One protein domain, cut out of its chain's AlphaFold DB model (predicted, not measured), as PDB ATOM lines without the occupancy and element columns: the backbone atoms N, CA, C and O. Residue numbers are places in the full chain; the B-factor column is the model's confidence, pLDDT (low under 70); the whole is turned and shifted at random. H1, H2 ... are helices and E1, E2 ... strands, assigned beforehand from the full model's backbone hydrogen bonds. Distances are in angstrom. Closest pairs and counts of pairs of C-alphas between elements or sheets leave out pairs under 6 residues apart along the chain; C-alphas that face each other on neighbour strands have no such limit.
ATOM      1  N   VAL A   5      21.329  41.337   6.781       96.69
ATOM      2  CA  VAL A   5      20.104  40.995   7.508       96.69
ATOM      3  C   VAL A   5      19.211  42.221   7.513       96.69
ATOM      4  O   VAL A   5      19.675  43.310   7.841       96.69
ATOM      5  N   ASP A   6      17.940  42.013   7.196       97.62
ATOM      6  CA  ASP A   6      16.939  43.068   7.192       97.62
ATOM      7  C   ASP A   6      15.975  42.809   8.351       97.62
ATOM      8  O   ASP A   6      15.466  41.698   8.528       97.62
ATOM      9  N   LEU A   7      15.760  43.836   9.160       98.06
ATOM     10  CA  LEU A   7      14.907  43.824  10.334       98.06
ATOM     11  C   LEU A   7      13.800  44.866  10.165       98.06
ATOM     12  O   LEU A   7      14.003  45.915   9.559       98.06
ATOM     13  N   ILE A   8      12.635  44.582  10.739       97.50
ATOM     14  CA  ILE A   8      11.536  45.540  10.857       97.50
ATOM     15  C   ILE A   8      11.170  45.608  12.336       97.50
ATOM     16  O   ILE A   8      10.923  44.561  12.936       97.50
ATOM     17  N   TYR A   9      11.156  46.812  12.903       97.31
ATOM     18  CA  TYR A   9      10.764  47.087  14.285       97.31
ATOM     19  C   TYR A   9       9.461  47.896  14.321       97.31
ATOM     20  O   TYR A   9       9.030  48.426  13.301       97.31
ATOM     21  N   GLY A  10       8.814  47.966  15.485       95.31
ATOM     22  CA  GLY A  10       7.526  48.664  15.645       95.31
ATOM     23  C   GLY A  10       6.313  47.771  15.363       95.31
ATOM     24  O   GLY A  10       5.191  48.247  15.191       95.31
ATOM     25  N   ALA A  11       6.509  46.449  15.308       93.00
ATOM     26  CA  ALA A  11       5.416  45.516  15.062       93.00
ATOM     27  C   ALA A  11       4.397  45.503  16.223       93.00
ATOM     28  O   ALA A  11       4.799  45.519  17.390       93.00
ATOM     29  N   PRO A  12       3.077  45.401  15.955       90.69
ATOM     30  CA  PRO A  12       2.072  45.360  17.015       90.69
ATOM     31  C   PRO A  12       2.326  44.233  18.027       90.69
ATOM     32  O   PRO A  12       2.344  43.054  17.667       90.69
ATOM     33  N   GLY A  13       2.484  44.602  19.302       90.00
ATOM     34  CA  GLY A  13       2.769  43.678  20.406       90.00
ATOM     35  C   GLY A  13       4.254  43.354  20.627       90.00
ATOM     36  O   GLY A  13       4.563  42.602  21.547       90.00
ATOM     37  N   GLU A  14       5.166  43.908  19.825       95.56
ATOM     38  CA  GLU A  14       6.612  43.772  20.022       95.56
ATOM     39  C   GLU A  14       7.091  44.664  21.171       95.56
ATOM     40  O   GLU A  14       7.009  45.891  21.095       95.56
ATOM     41  N   SER A  15       7.660  44.056  22.214       96.81
ATOM     42  CA  SER A  15       8.312  44.806  23.287       96.81
ATOM     43  C   SER A  15       9.738  45.234  22.911       96.81
ATOM     44  O   SER A  15      10.390  44.621  22.062       96.81
ATOM     45  N   ILE A  16      10.278  46.235  23.611       97.88
ATOM     46  CA  ILE A  16      11.685  46.645  23.470       97.88
ATOM     47  C   ILE A  16      12.673  45.498  23.765       97.88
ATOM     48  O   ILE A  16      13.752  45.438  23.176       97.88
ATOM     49  N   ASP A  17      12.308  44.558  24.643       98.31
ATOM     50  CA  ASP A  17      13.137  43.391  24.964       98.31
ATOM     51  C   ASP A  17      13.113  42.345  23.843       98.31
ATOM     52  O   ASP A  17      14.125  41.685  23.596       98.31
ATOM     53  N   ASP A  18      11.990  42.192  23.141       98.19
ATOM     54  CA  ASP A  18      11.904  41.323  21.962       98.19
ATOM     55  C   ASP A  18      12.674  41.917  20.781       98.19
ATOM     56  O   ASP A  18      13.404  41.196  20.090       98.19
ATOM     57  N   TRP A  19      12.610  43.241  20.621       98.50
ATOM     58  CA  TRP A  19      13.447  43.952  19.663       98.50
ATOM     59  C   TRP A  19      14.940  43.780  19.976       98.50
ATOM     60  O   TRP A  19      15.717  43.405  19.094       98.50
ATOM     61  N   ARG A  20      15.348  43.934  21.248       98.69
ATOM     62  CA  ARG A  20      16.740  43.706  21.676       98.69
ATOM     63  C   ARG A  20      17.242  42.323  21.268       98.69
ATOM     64  O   ARG A  20      18.313  42.224  20.675       98.69
ATOM     65  N   LYS A  21      16.461  41.269  21.534       98.50
ATOM     66  CA  LYS A  21      16.820  39.890  21.155       98.50
ATOM     67  C   LYS A  21      17.011  39.749  19.645       98.50
ATOM     68  O   LYS A  21      17.914  39.037  19.216       98.50
ATOM     69  N   SER A  22      16.179  40.416  18.844       98.25
ATOM     70  CA  SER A  22      16.278  40.389  17.378       98.25
ATOM     71  C   SER A  22      17.567  41.053  16.887       98.25
ATOM     72  O   SER A  22      18.282  40.474  16.066       98.25
ATOM     73  N   VAL A  23      17.918  42.213  17.449       98.38
ATOM     74  CA  VAL A  23      19.171  42.930  17.156       98.38
ATOM     75  C   VAL A  23      20.396  42.110  17.575       98.38
ATOM     76  O   VAL A  23      21.322  41.926  16.784       98.38
ATOM     77  N   GLU A  24      20.398  41.563  18.792       98.19
ATOM     78  CA  GLU A  24      21.485  40.715  19.301       98.19
ATOM     79  C   GLU A  24      21.647  39.435  18.471       98.19
ATOM     80  O   GLU A  24      22.770  39.033  18.156       98.19
ATOM     81  N   MET A  25      20.536  38.820  18.053       98.06
ATOM     82  CA  MET A  25      20.561  37.662  17.164       98.06
ATOM     83  C   MET A  25      21.165  38.026  15.805       98.06
ATOM     84  O   MET A  25      22.062  37.321  15.345       98.06
ATOM     85  N   ALA A  26      20.744  39.136  15.187       97.06
ATOM     86  CA  ALA A  26      21.307  39.602  13.919       97.06
ATOM     87  C   ALA A  26      22.825  39.830  14.017       97.06
ATOM     88  O   ALA A  26      23.577  39.384  13.148       97.06
ATOM     89  N   LEU A  27      23.293  40.439  15.111       96.81
ATOM     90  CA  LEU A  27      24.720  40.606  15.395       96.81
ATOM     91  C   LEU A  27      25.447  39.262  15.560       96.81
ATOM     92  O   LEU A  27      26.555  39.097  15.043       96.81
ATOM     93  N   SER A  28      24.826  38.281  16.223       96.81
ATOM     94  CA  SER A  28      25.416  36.952  16.443       96.81
ATOM     95  C   SER A  28      25.653  36.158  15.152       96.81
ATOM     96  O   SER A  28      26.532  35.296  15.113       96.81
ATOM     97  N   LEU A  29      24.934  36.486  14.069       95.62
ATOM     98  CA  LEU A  29      25.147  35.900  12.740       95.62
ATOM     99  C   LEU A  29      26.467  36.352  12.091       95.62
ATOM    100  O   LEU A  29      26.865  35.794  11.068       95.62
ATOM    101  N   GLY A  30      27.149  37.356  12.656       92.44
ATOM    102  CA  GLY A  30      28.433  37.846  12.154       92.44
ATOM    103  C   GLY A  30      28.329  38.574  10.811       92.44
ATOM    104  O   GLY A  30      29.282  38.562  10.028       92.44
ATOM    105  N   VAL A  31      27.176  39.184  10.514       94.38
ATOM    106  CA  VAL A  31      26.981  39.954   9.281       94.38
ATOM    107  C   VAL A  31      27.703  41.298   9.328       94.38
ATOM    108  O   VAL A  31      27.922  41.883  10.386       94.38
ATOM    109  N   ASN A  32      28.093  41.790   8.151       96.00
ATOM    110  CA  ASN A  32      28.808  43.064   8.015       96.00
ATOM    111  C   ASN A  32      27.887  44.229   7.632       96.00
ATOM    112  O   ASN A  32      28.369  45.351   7.506       96.00
ATOM    113  N   HIS A  33      26.603  43.952   7.412       97.62
ATOM    114  CA  HIS A  33      25.590  44.912   7.000       97.62
ATOM    115  C   HIS A  33      24.246  44.512   7.611       97.62
ATOM    116  O   HIS A  33      23.873  43.336   7.543       97.62
ATOM    117  N   VAL A  34      23.543  45.478   8.197       98.19
ATOM    118  CA  VAL A  34      22.191  45.312   8.730       98.19
ATOM    119  C   VAL A  34      21.340  46.501   8.302       98.19
ATOM    120  O   VAL A  34      21.767  47.650   8.422       98.19
ATOM    121  N   SER A  35      20.133  46.206   7.837       98.00
ATOM    122  CA  SER A  35      19.071  47.179   7.607       98.00
ATOM    123  C   SER A  35      18.015  47.027   8.700       98.00
ATOM    124  O   SER A  35      17.616  45.905   9.001       98.00
ATOM    125  N   ALA A  36      17.566  48.121   9.310       98.00
ATOM    126  CA  ALA A  36      16.479  48.111  10.286       98.00
ATOM    127  C   ALA A  36      15.469  49.219   9.969       98.00
ATOM    128  O   ALA A  36      15.803  50.403  10.010       98.00
ATOM    129  N   TYR A  37      14.238  48.816   9.663       96.94
ATOM    130  CA  TYR A  37      13.161  49.701   9.222       96.94
ATOM    131  C   TYR A  37      12.081  49.839  10.295       96.94
ATOM    132  O   TYR A  37      11.658  48.838  10.876       96.94
ATOM    133  N   ALA A  38      11.594  51.061  10.499       96.19
ATOM    134  CA  ALA A  38      10.334  51.292  11.197       96.19
ATOM    135  C   ALA A  38       9.169  50.694  10.393       96.19
ATOM    136  O   ALA A  38       9.205  50.655   9.154       96.19
ATOM    137  N   LEU A  39       8.130  50.212  11.072       95.88
ATOM    138  CA  LEU A  39       7.007  49.566  10.409       95.88
ATOM    139  C   LEU A  39       6.067  50.615   9.814       95.88
ATOM    140  O   LEU A  39       5.196  51.165  10.480       95.88
ATOM    141  N   THR A  40       6.133  50.800   8.500       93.75
ATOM    142  CA  THR A  40       5.122  51.593   7.791       93.75
ATOM    143  C   THR A  40       3.882  50.755   7.471       93.75
ATOM    144  O   THR A  40       3.939  49.745   6.764       93.75
ATOM    145  N   VAL A  41       2.722  51.193   7.963       93.56
ATOM    146  CA  VAL A  41       1.441  50.510   7.743       93.56
ATOM    147  C   VAL A  41       0.839  50.908   6.397       93.56
ATOM    148  O   VAL A  41       0.353  52.020   6.226       93.56
ATOM    149  N   GLU A  42       0.770  49.965   5.458       94.25
ATOM    150  CA  GLU A  42       0.047  50.160   4.195       94.25
ATOM    151  C   GLU A  42      -1.469  49.912   4.384       94.25
ATOM    152  O   GLU A  42      -1.865  48.773   4.698       94.25
ATOM    153  N   PRO A  43      -2.348  50.913   4.149       92.56
ATOM    154  CA  PRO A  43      -3.788  50.814   4.412       92.56
ATOM    155  C   PRO A  43      -4.488  49.643   3.713       92.56
ATOM    156  O   PRO A  43      -5.457  49.081   4.233       92.56
ATOM    157  N   ARG A  44      -4.007  49.238   2.529       94.50
ATOM    158  CA  ARG A  44      -4.622  48.156   1.738       94.50
ATOM    159  C   ARG A  44      -4.237  46.750   2.200       94.50
ATOM    160  O   ARG A  44      -4.806  45.768   1.707       94.50
ATOM    161  N   THR A  45      -3.309  46.616   3.143       94.44
ATOM    162  CA  THR A  45      -2.910  45.311   3.689       94.44
ATOM    163  C   THR A  45      -3.931  44.769   4.690       94.44
ATOM    164  O   THR A  45      -4.856  45.453   5.129       94.44
ATOM    165  N   LYS A  46      -3.778  43.494   5.071       94.94
ATOM    166  CA  LYS A  46      -4.566  42.904   6.162       94.94
ATOM    167  C   LYS A  46      -4.325  43.648   7.483       94.94
ATOM    168  O   LYS A  46      -5.294  43.941   8.171       94.94
ATOM    169  N   MET A  47      -3.066  43.969   7.784       93.88
ATOM    170  CA  MET A  47      -2.677  44.703   8.989       93.88
ATOM    171  C   MET A  47      -3.299  46.102   9.009       93.88
ATOM    172  O   MET A  47      -3.963  46.442   9.982       93.88
ATOM    173  N   GLY A  48      -3.201  46.857   7.907       95.06
ATOM    174  CA  GLY A  48      -3.825  48.180   7.789       95.06
ATOM    175  C   GLY A  48      -5.333  48.151   8.048       95.06
ATOM    176  O   GLY A  48      -5.848  48.948   8.829       95.06
ATOM    177  N   ARG A  49      -6.044  47.154   7.497       96.56
ATOM    178  CA  ARG A  49      -7.475  46.951   7.790       96.56
ATOM    179  C   ARG A  49      -7.756  46.617   9.258       96.56
ATOM    180  O   ARG A  49      -8.778  47.046   9.779       96.56
ATOM    181  N   GLN A  50      -6.893  45.845   9.917       95.75
ATOM    182  CA  GLN A  50      -7.056  45.492  11.332       95.75
ATOM    183  C   GLN A  50      -6.777  46.678  12.266       95.75
ATOM    184  O   GLN A  50      -7.501  46.833  13.248       95.75
ATOM    185  N   ILE A  51      -5.789  47.522  11.944       94.25
ATOM    186  CA  ILE A  51      -5.508  48.776  12.665       94.25
ATOM    187  C   ILE A  51      -6.683  49.739  12.515       94.25
ATOM    188  O   ILE A  51      -7.214  50.221  13.511       94.25
ATOM    189  N   ALA A  52      -7.162  49.947  11.285       94.12
ATOM    190  CA  ALA A  52      -8.315  50.808  11.021       94.12
ATOM    191  C   ALA A  52      -9.590  50.333  11.744       94.12
ATOM    192  O   ALA A  52     -10.435  51.140  12.117       94.12
ATOM    193  N   ALA A  53      -9.724  49.021  11.963       95.75
ATOM    194  CA  ALA A  53     -10.816  48.424  12.727       95.75
ATOM    195  C   ALA A  53     -10.585  48.413  14.255       95.75
ATOM    196  O   ALA A  53     -11.410  47.858  14.979       95.75
ATOM    197  N   GLY A  54      -9.461  48.941  14.754       93.25
ATOM    198  CA  GLY A  54      -9.096  48.926  16.177       93.25
ATOM    199  C   GLY A  54      -8.830  47.527  16.746       93.25
ATOM    200  O   GLY A  54      -8.861  47.334  17.957       93.25
ATOM    201  N   THR A  55      -8.610  46.529  15.884       95.19
ATOM    202  CA  THR A  55      -8.361  45.136  16.293       95.19
ATOM    203  C   THR A  55      -6.921  44.929  16.764       95.19
ATOM    204  O   THR A  55      -6.671  44.094  17.628       95.19
ATOM    205  N   ILE A  56      -5.978  45.665  16.178       93.62
ATOM    206  CA  ILE A  56      -4.570  45.703  16.582       93.62
ATOM    207  C   ILE A  56      -4.152  47.166  16.724       93.62
ATOM    208  O   ILE A  56      -4.699  48.032  16.040       93.62
ATOM    209  N   GLN A  57      -3.205  47.436  17.616       90.94
ATOM    210  CA  GLN A  57      -2.691  48.784  17.833       90.94
ATOM    211  C   GLN A  57      -1.839  49.226  16.635       90.94
ATOM    212  O   GLN A  57      -1.154  48.402  16.025       90.94
ATOM    213  N   ALA A  58      -1.908  50.512  16.292       91.19
ATOM    214  CA  ALA A  58      -0.960  51.120  15.366       91.19
ATOM    215  C   ALA A  58       0.445  51.174  16.000       91.19
ATOM    216  O   ALA A  58       0.535  51.176  17.231       91.19
ATOM    217  N   PRO A  59       1.518  51.222  15.192       92.62
ATOM    218  CA  PRO A  59       2.835  51.593  15.692       92.62
ATOM    219  C   PRO A  59       2.779  52.925  16.448       92.62
ATOM    220  O   PRO A  59       1.933  53.775  16.161       92.62
ATOM    221  N   ASP A  60       3.644  53.053  17.445       94.25
ATOM    222  CA  ASP A  60       3.766  54.231  18.295       94.25
ATOM    223  C   ASP A  60       5.120  54.890  18.019       94.25
ATOM    224  O   ASP A  60       6.153  54.226  18.109       94.25
ATOM    225  N   ASP A  61       5.107  56.175  17.660       93.81
ATOM    226  CA  ASP A  61       6.303  56.888  17.195       93.81
ATOM    227  C   ASP A  61       7.396  56.957  18.281       93.81
ATOM    228  O   ASP A  61       8.587  56.854  17.974       93.81
ATOM    229  N   ASP A  62       7.009  57.079  19.558       95.75
ATOM    230  CA  ASP A  62       7.950  57.117  20.685       95.75
ATOM    231  C   ASP A  62       8.591  55.734  20.929       95.75
ATOM    232  O   ASP A  62       9.800  55.638  21.176       95.75
ATOM    233  N   ASP A  63       7.817  54.645  20.820       96.62
ATOM    234  CA  ASP A  63       8.342  53.270  20.856       96.62
ATOM    235  C   ASP A  63       9.290  52.986  19.679       96.62
ATOM    236  O   ASP A  63      10.381  52.439  19.873       96.62
ATOM    237  N   GLU A  64       8.927  53.396  18.462       96.88
ATOM    238  CA  GLU A  64       9.778  53.253  17.277       96.88
ATOM    239  C   GLU A  64      11.085  54.044  17.407       96.88
ATOM    240  O   GLU A  64      12.157  53.517  17.085       96.88
ATOM    241  N   ALA A  65      11.030  55.265  17.945       97.06
ATOM    242  CA  ALA A  65      12.218  56.057  18.235       97.06
ATOM    243  C   ALA A  65      13.127  55.348  19.252       97.06
ATOM    244  O   ALA A  65      14.324  55.183  19.000       97.06
ATOM    245  N   ALA A  66      12.572  54.838  20.357       98.12
ATOM    246  CA  ALA A  66      13.338  54.097  21.363       98.12
ATOM    247  C   ALA A  66      13.982  52.818  20.789       98.12
ATOM    248  O   ALA A  66      15.121  52.472  21.129       98.12
ATOM    249  N   LYS A  67      13.283  52.119  19.887       98.44
ATOM    250  CA  LYS A  67      13.789  50.927  19.188       98.44
ATOM    251  C   LYS A  67      14.904  51.265  18.200       98.44
ATOM    252  O   LYS A  67      15.921  50.560  18.190       98.44
ATOM    253  N   TYR A  68      14.764  52.342  17.427       98.06
ATOM    254  CA  TYR A  68      15.829  52.849  16.556       98.06
ATOM    255  C   TYR A  68      17.085  53.172  17.368       98.06
ATOM    256  O   TYR A  68      18.186  52.737  17.032       98.06
ATOM    257  N   GLU A  69      16.921  53.882  18.485       97.94
ATOM    258  CA  GLU A  69      18.031  54.233  19.358       97.94
ATOM    259  C   GLU A  69      18.720  52.990  19.940       97.94
ATOM    260  O   GLU A  69      19.949  52.872  19.900       97.94
ATOM    261  N   LEU A  70      17.957  52.021  20.446       98.56
ATOM    262  CA  LEU A  70      18.533  50.768  20.927       98.56
ATOM    263  C   LEU A  70      19.373  50.079  19.838       98.56
ATOM    264  O   LEU A  70      20.498  49.654  20.111       98.56
ATOM    265  N   ALA A  71      18.840  49.993  18.618       98.38
ATOM    266  CA  ALA A  71      19.514  49.364  17.490       98.38
ATOM    267  C   ALA A  71      20.810  50.099  17.119       98.38
ATOM    268  O   ALA A  71      21.874  49.483  17.083       98.38
ATOM    269  N   ASP A  72      20.746  51.421  16.944       98.25
ATOM    270  CA  ASP A  72      21.893  52.275  16.624       98.25
ATOM    271  C   ASP A  72      23.020  52.139  17.664       98.25
ATOM    272  O   ASP A  72      24.188  51.972  17.300       98.25
ATOM    273  N   SER A  73      22.678  52.107  18.959       98.25
ATOM    274  CA  SER A  73      23.646  51.894  20.045       98.25
ATOM    275  C   SER A  73      24.320  50.519  19.979       98.25
ATOM    276  O   SER A  73      25.543  50.417  20.132       98.25
ATOM    277  N   LEU A  74      23.543  49.450  19.775       98.50
ATOM    278  CA  LEU A  74      24.059  48.077  19.748       98.50
ATOM    279  C   LEU A  74      24.896  47.806  18.493       98.50
ATOM    280  O   LEU A  74      25.985  47.238  18.598       98.50
ATOM    281  N   PHE A  75      24.441  48.261  17.325       98.31
ATOM    282  CA  PHE A  75      25.194  48.156  16.075       98.31
ATOM    283  C   PHE A  75      26.515  48.924  16.151       98.31
ATOM    284  O   PHE A  75      27.567  48.348  15.854       98.31
ATOM    285  N   SER A  76      26.486  50.164  16.649       97.50
ATOM    286  CA  SER A  76      27.691  50.980  16.852       97.50
ATOM    287  C   SER A  76      28.683  50.308  17.801       97.50
ATOM    288  O   SER A  76      29.872  50.214  17.498       97.50
ATOM    289  N   SER A  77      28.196  49.746  18.912       97.81
ATOM    290  CA  SER A  77      29.034  49.020  19.880       97.81
ATOM    291  C   SER A  77      29.668  47.751  19.292       97.81
ATOM    292  O   SER A  77      30.750  47.347  19.715       97.81
ATOM    293  N   ALA A  78      29.033  47.136  18.292       97.44
ATOM    294  CA  ALA A  78      29.563  45.986  17.556       97.44
ATOM    295  C   ALA A  78      30.495  46.372  16.382       97.44
ATOM    296  O   ALA A  78      31.033  45.495  15.685       97.44
ATOM    297  N   GLY A  79      30.710  47.673  16.158       97.12
ATOM    298  CA  GLY A  79      31.563  48.221  15.103       97.12
ATOM    299  C   GLY A  79      30.899  48.287  13.726       97.12
ATOM    300  O   GLY A  79      31.604  48.196  12.719       97.12
ATOM    301  N   LEU A  80      29.566  48.367  13.673       98.12
ATOM    302  CA  LEU A  80      28.824  48.754  12.474       98.12
ATOM    303  C   LEU A  80      28.518  50.252  12.564       98.12
ATOM    304  O   LEU A  80      28.072  50.739  13.595       98.12
ATOM    305  N   GLU A  81      28.731  50.981  11.480       97.62
ATOM    306  CA  GLU A  81      28.541  52.425  11.412       97.62
ATOM    307  C   GLU A  81      27.279  52.739  10.607       97.62
ATOM    308  O   GLU A  81      27.071  52.185   9.523       97.62
ATOM    309  N   TRP A  82      26.438  53.632  11.132       97.88
ATOM    310  CA  TRP A  82      25.315  54.195  10.382       97.88
ATOM    311  C   TRP A  82      25.850  54.905   9.142       97.88
ATOM    312  O   TRP A  82      26.728  55.761   9.269       97.88
ATOM    313  N   TYR A  83      25.342  54.572   7.956       97.81
ATOM    314  CA  TYR A  83      25.788  55.209   6.712       97.81
ATOM    315  C   TYR A  83      24.639  55.824   5.901       97.81
ATOM    316  O   TYR A  83      24.879  56.744   5.114       97.81
ATOM    317  N   GLU A  84      23.406  55.368   6.121       96.06
ATOM    318  CA  GLU A  84      22.167  55.937   5.585       96.06
ATOM    319  C   GLU A  84      20.982  55.601   6.495       96.06
ATOM    320  O   GLU A  84      21.104  54.712   7.337       96.06
ATOM    321  N   ILE A  85      19.879  56.343   6.350       91.19
ATOM    322  CA  ILE A  85      18.732  56.423   7.267       91.19
ATOM    323  C   ILE A  85      18.370  55.125   8.000       91.19
ATOM    324  O   ILE A  85      18.234  55.166   9.221       91.19
ATOM    325  N   SER A  86      18.301  53.988   7.311       95.62
ATOM    326  CA  SER A  86      17.875  52.713   7.901       95.62
ATOM    327  C   SER A  86      18.958  51.632   7.903       95.62
ATOM    328  O   SER A  86      18.636  50.480   8.195       95.62
ATOM    329  N   ASN A  87      20.227  51.947   7.597       98.00
ATOM    330  CA  ASN A  87      21.277  50.926   7.497       98.00
ATOM    331  C   ASN A  87      22.583  51.250   8.232       98.00
ATOM    332  O   ASN A  87      23.102  52.372   8.235       98.00
ATOM    333  N   TRP A  88      23.183  50.171   8.735       98.38
ATOM    334  CA  TRP A  88      24.477  50.141   9.399       98.38
ATOM    335  C   TRP A  88      25.376  49.096   8.743       98.38
ATOM    336  O   TRP A  88      24.940  47.998   8.393       98.38
ATOM    337  N   ALA A  89      26.659  49.411   8.596       98.06
ATOM    338  CA  ALA A  89      27.625  48.488   8.015       98.06
ATOM    339  C   ALA A  89      29.006  48.651   8.636       98.06
ATOM    340  O   ALA A  89      29.373  49.727   9.099       98.06
ATOM    341  N   ARG A  90      29.820  47.593   8.613       96.94
ATOM    342  CA  ARG A  90      31.257  47.765   8.852       96.94
ATOM    343  C   ARG A  90      31.858  48.631   7.735       96.94
ATOM    344  O   ARG A  90      31.424  48.481   6.590       96.94
ATOM    345  N   PRO A  91      32.894  49.440   8.016       96.00
ATOM    346  CA  PRO A  91      33.563  50.228   6.985       96.00
ATOM    347  C   PRO A  91      33.955  49.382   5.761       96.00
ATOM    348  O   PRO A  91      34.612  48.343   5.892       96.00
ATOM    349  N   GLY A  92      33.528  49.801   4.567       95.44
ATOM    350  CA  GLY A  92      33.772  49.104   3.294       95.44
ATOM    351  C   GLY A  92      32.734  48.031   2.912       95.44
ATOM    352  O   GLY A  92      32.848  47.400   1.845       95.44
ATOM    353  N   PHE A  93      31.727  47.806   3.761       96.62
ATOM    354  CA  PHE A  93      30.603  46.892   3.523       96.62
ATOM    355  C   PHE A  93      29.273  47.609   3.262       96.62
ATOM    356  O   PHE A  93      28.246  46.940   3.139       96.62
ATOM    357  N   GLU A  94      29.288  48.931   3.107       96.94
ATOM    358  CA  GLU A  94      28.117  49.730   2.757       96.94
ATOM    359  C   GLU A  94      27.511  49.252   1.426       96.94
ATOM    360  O   GLU A  94      28.218  48.882   0.471       96.94
ATOM    361  N   SER A  95      26.176  49.257   1.339       95.38
ATOM    362  CA  SER A  95      25.487  48.910   0.098       95.38
ATOM    363  C   SER A  95      25.739  49.984  -0.959       95.38
ATOM    364  O   SER A  95      25.180  51.079  -0.913       95.38
TER     365      SER A  95
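Overview. This is residues 5 to 95 of the 261 residues of the protein "HemN region" of Gardnerella vaginalis JCP8066 (UniProt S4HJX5). A small twisted sheet of four strands has two helices, H1 and H3, side by side over one face, with no named helix on the other. From one end of this slab an arm holding the short helix H2 reaches away and makes much of the length. The printed part has 91 residues, with three named helices and four named strands that follow each other along the chain as E1 H1 E2 H2 H3 E3 E4; the sheet runs E1 E2 E4 E3, mixed, and the class is mixed, helices and strands. It is only just compact, close to loose, with a radius of gyration of the C-alphas of 14.2 A, and elongated, spanning 45 by 25 by 22 A.

Along the chain. The sheet holds E1, residues 5 to 9, 13.0 A long from C-alpha 5 at (20.104, 40.995, 7.508); E2, 33 to 38, 17.1 A; E4, 87 to 89, 6.8 A, ending at C-alpha 89 (27.625, 48.488, 8.015); and E3, 81 to 84, 9.3 A. H1 is residues 16 to 28, 18.2 A; H3, 61 to 77, 24.2 A; H2, 46 to 52, 10.0 A.

Arrangement. E1 and E2 are parallel, with N 7 and O 35 2.8 A apart; E2 and E4 are antiparallel, with N 34 and O 88 at 2.9 A. E3 and E4 form an antiparallel hairpin, with N 81 and O 89 at 2.8 A. H1 and H3 are on the same face, two layers, helices over a sheet, at heights of 9.9 A and 7.0 A over the sheet. They touch, closest at the C-alphas of Ile 16 and Lys 67, 6.4 A, at a shallow tilt of 29 degrees, the same way. E1, H1, E2 is a strand-helix-strand unit, parallel neighbours joined through a helix; E2, H2 H3, E3 is a split one, with E4 between its strands; both crossovers are right-handed. H2 is not on the sheet and is apart from H1 and H3. In H1, H2 and H3 every O i to N i+4 pair is within hydrogen-bond range.

Size, cuts and confidence. The C-alphas of Ala 53 and Gly 92, the two farthest apart, are 45.6 A apart. The printed part has no cut, no link is long, and no printed residue is under 70 in pLDDT.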